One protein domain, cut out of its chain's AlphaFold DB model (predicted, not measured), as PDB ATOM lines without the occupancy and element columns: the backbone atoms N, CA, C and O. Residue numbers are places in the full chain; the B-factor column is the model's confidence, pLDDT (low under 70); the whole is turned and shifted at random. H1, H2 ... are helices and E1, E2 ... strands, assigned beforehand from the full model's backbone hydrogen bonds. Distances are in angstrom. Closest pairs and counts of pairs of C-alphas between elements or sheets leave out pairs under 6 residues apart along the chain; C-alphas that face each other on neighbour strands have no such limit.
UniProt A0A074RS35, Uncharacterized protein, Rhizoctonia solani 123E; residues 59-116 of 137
ATOM      1  N   MET A  59     361.288 372.782 310.257       76.00
ATOM      2  CA  MET A  59     360.213 373.692 310.626       76.00
ATOM      3  C   MET A  59     359.719 373.380 312.028       76.00
ATOM      4  O   MET A  59     359.598 372.219 312.424       76.00
ATOM      5  N   LYS A  60     359.343 374.438 312.742       76.06
ATOM      6  CA  LYS A  60     358.651 374.326 314.015       76.06
ATOM      7  C   LYS A  60     357.309 373.616 313.792       76.06
ATOM      8  O   LYS A  60     356.553 374.029 312.906       76.06
ATOM      9  N   PRO A  61     356.958 372.597 314.594       71.00
ATOM     10  CA  PRO A  61     355.646 371.980 314.491       71.00
ATOM     11  C   PRO A  61     354.557 373.018 314.799       71.00
ATOM     12  O   PRO A  61     354.622 373.711 315.816       71.00
ATOM     13  N   LEU A  62     353.533 373.110 313.944       66.25
ATOM     14  CA  LEU A  62     352.411 374.054 314.105       66.25
ATOM     15  C   LEU A  62     351.683 373.897 315.453       66.25
ATOM     16  O   LEU A  62     351.068 374.841 315.946       66.25
ATOM     17  N   SER A  63     351.768 372.712 316.056       63.50
ATOM     18  CA  SER A  63     351.179 372.370 317.350       63.50
ATOM     19  C   SER A  63     351.924 372.948 318.557       63.50
ATOM     20  O   SER A  63     351.404 372.901 319.670       63.50
ATOM     21  N   VAL A  64     353.123 373.506 318.380       68.62
ATOM     22  CA  VAL A  64     353.965 373.935 319.501       68.62
ATOM     23  C   VAL A  64     353.809 375.436 319.726       68.62
ATOM     24  O   VAL A  64     354.526 376.243 319.157       68.62
ATOM     25  N   ASN A  65     352.884 375.850 320.587       65.75
ATOM     26  CA  ASN A  65     352.749 377.259 321.002       65.75
ATOM     27  C   ASN A  65     352.995 377.464 322.499       65.75
ATOM     28  O   ASN A  65     352.528 378.437 323.094       65.75
ATOM     29  N   LYS A  66     353.746 376.550 323.118       79.44
ATOM     30  CA  LYS A  66     354.096 376.660 324.528       79.44
ATOM     31  C   LYS A  66     355.190 377.711 324.709       79.44
ATOM     32  O   LYS A  66     356.142 377.776 323.931       79.44
ATOM     33  N   ARG A  67     355.030 378.554 325.728       83.44
ATOM     34  CA  ARG A  67     356.083 379.471 326.173       83.44
ATOM     35  C   ARG A  67     356.931 378.783 327.242       83.44
ATOM     36  O   ARG A  67     356.355 378.060 328.057       83.44
ATOM     37  N   PRO A  68     358.250 379.026 327.258       86.88
ATOM     38  CA  PRO A  68     359.102 378.530 328.325       86.88
ATOM     39  C   PRO A  68     358.672 379.115 329.683       86.88
ATOM     40  O   PRO A  68     358.136 380.232 329.733       86.88
ATOM     41  N   PRO A  69     358.905 378.398 330.797       87.12
ATOM     42  CA  PRO A  69     358.706 378.934 332.138       87.12
ATOM     43  C   PRO A  69     359.574 380.183 332.395       87.12
ATOM     44  O   PRO A  69     360.614 380.345 331.765       87.12
ATOM     45  N   PRO A  70     359.246 381.044 333.380       83.94
ATOM     46  CA  PRO A  70     359.882 382.364 333.554       83.94
ATOM     47  C   PRO A  70     361.409 382.387 333.752       83.94
ATOM     48  O   PRO A  70     362.031 383.448 333.640       83.94
ATOM     49  N   ARG A  71     362.018 381.252 334.114       85.88
ATOM     50  CA  ARG A  71     363.471 381.125 334.331       85.88
ATOM     51  C   ARG A  71     364.235 380.739 333.068       85.88
ATOM     52  O   ARG A  71     365.451 380.925 333.034       85.88
ATOM     53  N   PHE A  72     363.517 380.253 332.064       90.12
ATOM     54  CA  PHE A  72     364.055 379.760 330.812       90.12
ATOM     55  C   PHE A  72     363.639 380.677 329.671       90.12
ATOM     56  O   PHE A  72     362.581 381.306 329.681       90.12
ATOM     57  N   THR A  73     364.490 380.747 328.666       92.12
ATOM     58  CA  THR A  73     364.173 381.363 327.387       92.12
ATOM     59  C   THR A  73     364.888 380.592 326.294       92.12
ATOM     60  O   THR A  73     365.905 379.948 326.546       92.12
ATOM     61  N   CYS A  74     364.356 380.646 325.080       91.75
ATOM     62  CA  CYS A  74     365.026 380.062 323.930       91.75
ATOM     63  C   CYS A  74     365.778 381.142 323.149       91.75
ATOM     64  O   CYS A  74     365.344 382.300 323.174       91.75
ATOM     65  N   PRO A  75     366.895 380.788 322.492       92.88
ATOM     66  CA  PRO A  75     367.514 381.656 321.500       92.88
ATOM     67  C   PRO A  75     366.545 381.984 320.353       92.88
ATOM     68  O   PRO A  75     365.550 381.284 320.135       92.88
ATOM     69  N   ASP A  76     366.849 383.029 319.589       89.19
ATOM     70  CA  ASP A  76     366.104 383.340 318.367       89.19
ATOM     71  C   ASP A  76     366.151 382.162 317.379       89.19
ATOM     72  O   ASP A  76     367.193 381.538 317.194       89.19
ATOM     73  N   GLY A  77     365.007 381.833 316.772       87.31
ATOM     74  CA  GLY A  77     364.872 380.675 315.875       87.31
ATOM     75  C   GLY A  77     364.653 379.330 316.583       87.31
ATOM     76  O   GLY A  77     364.366 378.324 315.933       87.31
ATOM     77  N   TRP A  78     364.699 379.295 317.915       91.31
ATOM     78  CA  TRP A  78     364.406 378.099 318.706       91.31
ATOM     79  C   TRP A  78     362.985 378.143 319.268       91.31
ATOM     80  O   TRP A  78     362.375 379.203 319.433       91.31
ATOM     81  N   TYR A  79     362.445 376.977 319.604       90.31
ATOM     82  CA  TYR A  79     361.130 376.850 320.217       90.31
ATOM     83  C   TYR A  79     361.161 375.956 321.452       90.31
ATOM     84  O   TYR A  79     361.955 375.027 321.546       90.31
ATOM     85  N   TRP A  80     360.270 376.233 322.401       90.62
ATOM     86  CA  TRP A  80     360.125 375.429 323.611       90.62
ATOM     87  C   TRP A  80     359.282 374.185 323.338       90.62
ATOM     88  O   TRP A  80     358.178 374.306 322.801       90.62
ATOM     89  N   MET A  81     359.768 373.012 323.735       86.25
ATOM     90  CA  MET A  81     359.028 371.754 323.660       86.25
ATOM     91  C   MET A  81     359.060 371.041 325.010       86.25
ATOM     92  O   MET A  81     360.111 370.901 325.625       86.25
ATOM     93  N   GLU A  82     357.895 370.564 325.444       81.38
ATOM     94  CA  GLU A  82     357.769 369.649 326.577       81.38
ATOM     95  C   GLU A  82     357.808 368.220 326.045       81.38
ATOM     96  O   GLU A  82     356.960 367.825 325.240       81.38
ATOM     97  N   HIS A  83     358.819 367.459 326.454       73.25
ATOM     98  CA  HIS A  83     358.864 366.038 326.163       73.25
ATOM     99  C   HIS A  83     357.948 365.290 327.146       73.25
ATOM    100  O   HIS A  83     357.924 365.640 328.325       73.25
ATOM    101  N   PRO A  84     357.259 364.210 326.733       68.69
ATOM    102  CA  PRO A  84     356.389 363.410 327.610       68.69
ATOM    103  C   PRO A  84     357.079 362.758 328.824       68.69
ATOM    104  O   PRO A  84     356.396 362.175 329.655       68.69
ATOM    105  N   ASN A  85     358.406 362.860 328.936       71.38
ATOM    106  CA  ASN A  85     359.184 362.384 330.086       71.38
ATOM    107  C   ASN A  85     359.584 363.549 331.015       71.38
ATOM    108  O   ASN A  85     360.671 363.521 331.584       71.38
ATOM    109  N   ASP A  86     358.770 364.608 331.065       65.75
ATOM    110  CA  ASP A  86     358.983 365.833 331.854       65.75
ATOM    111  C   ASP A  86     360.279 366.606 331.533       65.75
ATOM    112  O   ASP A  86     360.706 367.479 332.286       65.75
ATOM    113  N   PHE A  87     360.914 366.313 330.395       77.31
ATOM    114  CA  PHE A  87     362.114 367.016 329.952       77.31
ATOM    115  C   PHE A  87     361.735 368.145 328.990       77.31
ATOM    116  O   PHE A  87     361.536 367.938 327.789       77.31
ATOM    117  N   GLU A  88     361.591 369.352 329.526       86.62
ATOM    118  CA  GLU A  88     361.297 370.548 328.745       86.62
ATOM    119  C   GLU A  88     362.586 371.258 328.321       86.62
ATOM    120  O   GLU A  88     363.435 371.547 329.159       86.62
ATOM    121  N   HIS A  89     362.732 371.557 327.031       90.44
ATOM    122  CA  HIS A  89     363.938 372.202 326.512       90.44
ATOM    123  C   HIS A  89     363.672 373.024 325.250       90.44
ATOM    124  O   HIS A  89     362.600 372.957 324.635       90.44
ATOM    125  N   CYS A  90     364.667 373.819 324.853       91.44
ATOM    126  CA  CYS A  90     364.648 374.544 323.595       91.44
ATOM    127  C   CYS A  90     365.133 373.647 322.456       91.44
ATOM    128  O   CYS A  90     366.156 372.976 322.567       91.44
ATOM    129  N   ILE A  91     364.425 373.695 321.330       90.94
ATOM    130  CA  ILE A  91     364.753 372.956 320.114       90.94
ATOM    131  C   ILE A  91     364.980 373.952 318.965       90.94
ATOM    132  O   ILE A  91     364.143 374.838 318.761       90.94
ATOM    133  N   PRO A  92     366.089 373.839 318.218       91.38
ATOM    134  CA  PRO A  92     366.360 374.676 317.051       91.38
ATOM    135  C   PRO A  92     365.416 374.327 315.895       91.38
ATOM    136  O   PRO A  92     365.080 373.160 315.685       91.38
ATOM    137  N   THR A  93     364.999 375.323 315.113       88.81
ATOM    138  CA  THR A  93     364.144 375.079 313.937       88.81
ATOM    139  C   THR A  93     364.966 374.619 312.735       88.81
ATOM    140  O   THR A  93     364.546 373.753 311.965       88.81
ATOM    141  N   THR A  94     366.148 375.201 312.580       87.44
ATOM    142  CA  THR A  94     367.060 374.983 311.464       87.44
ATOM    143  C   THR A  94     368.491 374.798 311.971       87.44
ATOM    144  O   THR A  94     368.818 375.225 313.081       87.44
ATOM    145  N   PRO A  95     369.382 374.189 311.171       86.62
ATOM    146  CA  PRO A  95     370.788 374.051 311.547       86.62
ATOM    147  C   PRO A  95     371.499 375.399 311.742       86.62
ATOM    148  O   PRO A  95     372.431 375.483 312.540       86.62
ATOM    149  N   ASP A  96     371.071 376.464 311.058       87.69
ATOM    150  CA  ASP A  96     371.651 377.801 311.228       87.69
ATOM    151  C   ASP A  96     371.349 378.403 312.607       87.69
ATOM    152  O   ASP A  96     372.191 379.114 313.166       87.69
ATOM    153  N   ASP A  97     370.213 378.033 313.207       88.06
ATOM    154  CA  ASP A  97     369.832 378.471 314.550       88.06
ATOM    155  C   ASP A  97     370.782 377.924 315.624       88.06
ATOM    156  O   ASP A  97     370.858 378.486 316.712       88.06
ATOM    157  N   LEU A  98     371.583 376.889 315.341       88.06
ATOM    158  CA  LEU A  98     372.600 376.397 316.281       88.06
ATOM    159  C   LEU A  98     373.647 377.458 316.659       88.06
ATOM    160  O   LEU A  98     374.323 377.315 317.673       88.06
ATOM    161  N   LYS A  99     373.784 378.518 315.852       88.94
ATOM    162  CA  LYS A  99     374.674 379.660 316.115       88.94
ATOM    163  C   LYS A  99     373.981 380.782 316.897       88.94
ATOM    164  O   LYS A  99     374.622 381.789 317.206       88.94
ATOM    165  N   ALA A 100     372.681 380.651 317.171       90.38
ATOM    166  CA  ALA A 100     371.912 381.656 317.882       90.38
ATOM    167  C   ALA A 100     372.431 381.813 319.314       90.38
ATOM    168  O   ALA A 100     372.725 380.846 320.016       90.38
ATOM    169  N   GLN A 101     372.545 383.066 319.742       92.00
ATOM    170  CA  GLN A 101     373.005 383.408 321.079       92.00
ATOM    171  C   GLN A 101     371.814 383.570 322.019       92.00
ATOM    172  O   GLN A 101     370.719 383.958 321.607       92.00
ATOM    173  N   CYS A 102     372.044 383.306 323.302       91.94
ATOM    174  CA  CYS A 102     371.054 383.616 324.319       91.94
ATOM    175  C   CYS A 102     370.792 385.128 324.392       91.94
ATOM    176  O   CYS A 102     371.715 385.927 324.201       91.94
ATOM    177  N   PRO A 103     369.554 385.538 324.717       91.12
ATOM    178  CA  PRO A 103     369.237 386.944 324.914       91.12
ATOM    179  C   PRO A 103     370.011 387.525 326.105       91.12
ATOM    180  O   PRO A 103     370.475 386.812 326.998       91.12
ATOM    181  N   PHE A 104     370.131 388.853 326.136       88.88
ATOM    182  CA  PHE A 104     370.893 389.557 327.165       88.88
ATOM    183  C   PHE A 104     370.422 389.209 328.591       88.88
ATOM    184  O   PHE A 104     369.229 389.242 328.894       88.88
ATOM    185  N   GLY A 105     371.373 388.915 329.483       88.00
ATOM    186  CA  GLY A 105     371.090 388.500 330.865       88.00
ATOM    187  C   GLY A 105     370.757 387.013 331.031       88.00
ATOM    188  O   GLY A 105     370.350 386.598 332.119       88.00
ATOM    189  N   TYR A 106     370.923 386.223 329.968       90.88
ATOM    190  CA  TYR A 106     370.806 384.773 329.985       90.88
ATOM    191  C   TYR A 106     372.088 384.121 329.461       90.88
ATOM    192  O   TYR A 106     372.865 384.726 328.721       90.88
ATOM    193  N   SER A 107     372.310 382.870 329.845       91.69
ATOM    194  CA  SER A 107     373.420 382.048 329.364       91.69
ATOM    195  C   SER A 107     372.919 380.656 329.021       91.69
ATOM    196  O   SER A 107     371.945 380.183 329.603       91.69
ATOM    197  N   TRP A 108     373.554 380.026 328.038       91.12
ATOM    198  CA  TRP A 108     373.169 378.696 327.593       91.12
ATOM    199  C   TRP A 108     373.526 377.664 328.666       91.12
ATOM    200  O   TRP A 108     374.680 377.594 329.089       91.12
ATOM    201  N   SER A 109     372.530 376.909 329.125       89.81
ATOM    202  CA  SER A 109     372.703 375.805 330.066       89.81
ATOM    203  C   SER A 109     372.780 374.500 329.292       89.81
ATOM    204  O   SER A 109     371.869 374.178 328.523       89.81
ATOM    205  N   GLU A 110     373.868 373.753 329.489       86.50
ATOM    206  CA  GLU A 110     374.028 372.469 328.817       86.50
ATOM    207  C   GLU A 110     373.045 371.416 329.328       86.50
ATOM    208  O   GLU A 110     372.548 370.624 328.527       86.50
ATOM    209  N   ASP A 111     372.746 371.469 330.627       87.06
ATOM    210  CA  ASP A 111     371.876 370.534 331.336       87.06
ATOM    211  C   ASP A 111     370.396 370.756 331.000       87.06
ATOM    212  O   ASP A 111     369.653 369.803 330.774       87.06
ATOM    213  N   ASP A 112     369.972 372.021 330.917       86.88
ATOM    214  CA  ASP A 112     368.574 372.376 330.636       86.88
ATOM    215  C   ASP A 112     368.278 372.486 329.131       86.88
ATOM    216  O   ASP A 112     367.122 372.639 328.736       86.88
ATOM    217  N   LEU A 113     369.318 372.478 328.281       90.31
ATOM    218  CA  LEU A 113     369.219 372.734 326.837       90.31
ATOM    219  C   LEU A 113     368.369 373.976 326.530       90.31
ATOM    220  O   LEU A 113     367.507 373.993 325.646       90.31
ATOM    221  N   ALA A 114     368.603 375.023 327.313       92.50
ATOM    222  CA  ALA A 114     367.857 376.265 327.288       92.50
ATOM    223  C   ALA A 114     368.727 377.413 327.799       92.50
ATOM    224  O   ALA A 114     369.705 377.213 328.522       92.50
ATOM    225  N   CYS A 115     368.348 378.646 327.475       92.69
ATOM    226  CA  CYS A 115     368.978 379.805 328.085       92.69
ATOM    227  C   CYS A 115     368.385 380.024 329.479       92.69
ATOM    228  O   CYS A 115     367.188 380.286 329.623       92.69
ATOM    229  N   THR A 116     369.222 379.961 330.507       92.62
ATOM    230  CA  THR A 116     368.847 380.235 331.896       92.62
ATOM    231  C   THR A 116     369.294 381.634 332.282       92.62
ATOM    232  O   THR A 116     370.263 382.165 331.734       92.62
TER     233      THR A 116
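This is residues 59 to 116 of the 137 residues of an uncharacterized protein of Rhizoctonia solani 123E (UniProt A0A074RS35). Little regular structure is present: two small strand hairpins, E1 with E2 and E3 with E4, are joined through short helix H1 at one end. The long unnamed stretch 59 to 77 comes first, and its residues 72 to 73 pair antiparallel with 115 to 116 of E4. The 58 printed residues, 22 of them in named elements, run E1, E2, H1, E3, E4, class mixed. The whole is compact, radius of gyration of the C-alphas 10.8 A, spanning 28 by 24 by 17 A.

E1, residues 78 to 82, and E2, 88 to 92, form an antiparallel hairpin at 150 degrees, with N 79 and O 91 2.9 A apart, within hydrogen-bond range. In H1, 95 to 99, 0 of 1 O i to N i+4 pairs and 2 of 2 O i to N i+3 pairs are within range. E3, 106 to 109, and E4, 114 to 116, form an antiparallel hairpin at 130 degrees, with N 109 and O 114 2.9 A apart, within range. The closest C-alphas of E2 and E4, Cys 90 and Ala 114, are 5.2 A apart. E1 and E3 are apart.

E1, 13.3 A long, begins at C-alpha 78 (364.406, 378.099, 318.706); E2 is 13.4 A, H1 8.2 A, E3 9.2 A. E4, 6.2 A, ends at C-alpha 116 (368.847, 380.235, 331.896).

The farthest C-alphas, Pro 84 and Phe 104, are 29.9 A apart. The printed part has no cut and no long link; pLDDT is under 70 at residues 62 to 65, 84 and 86.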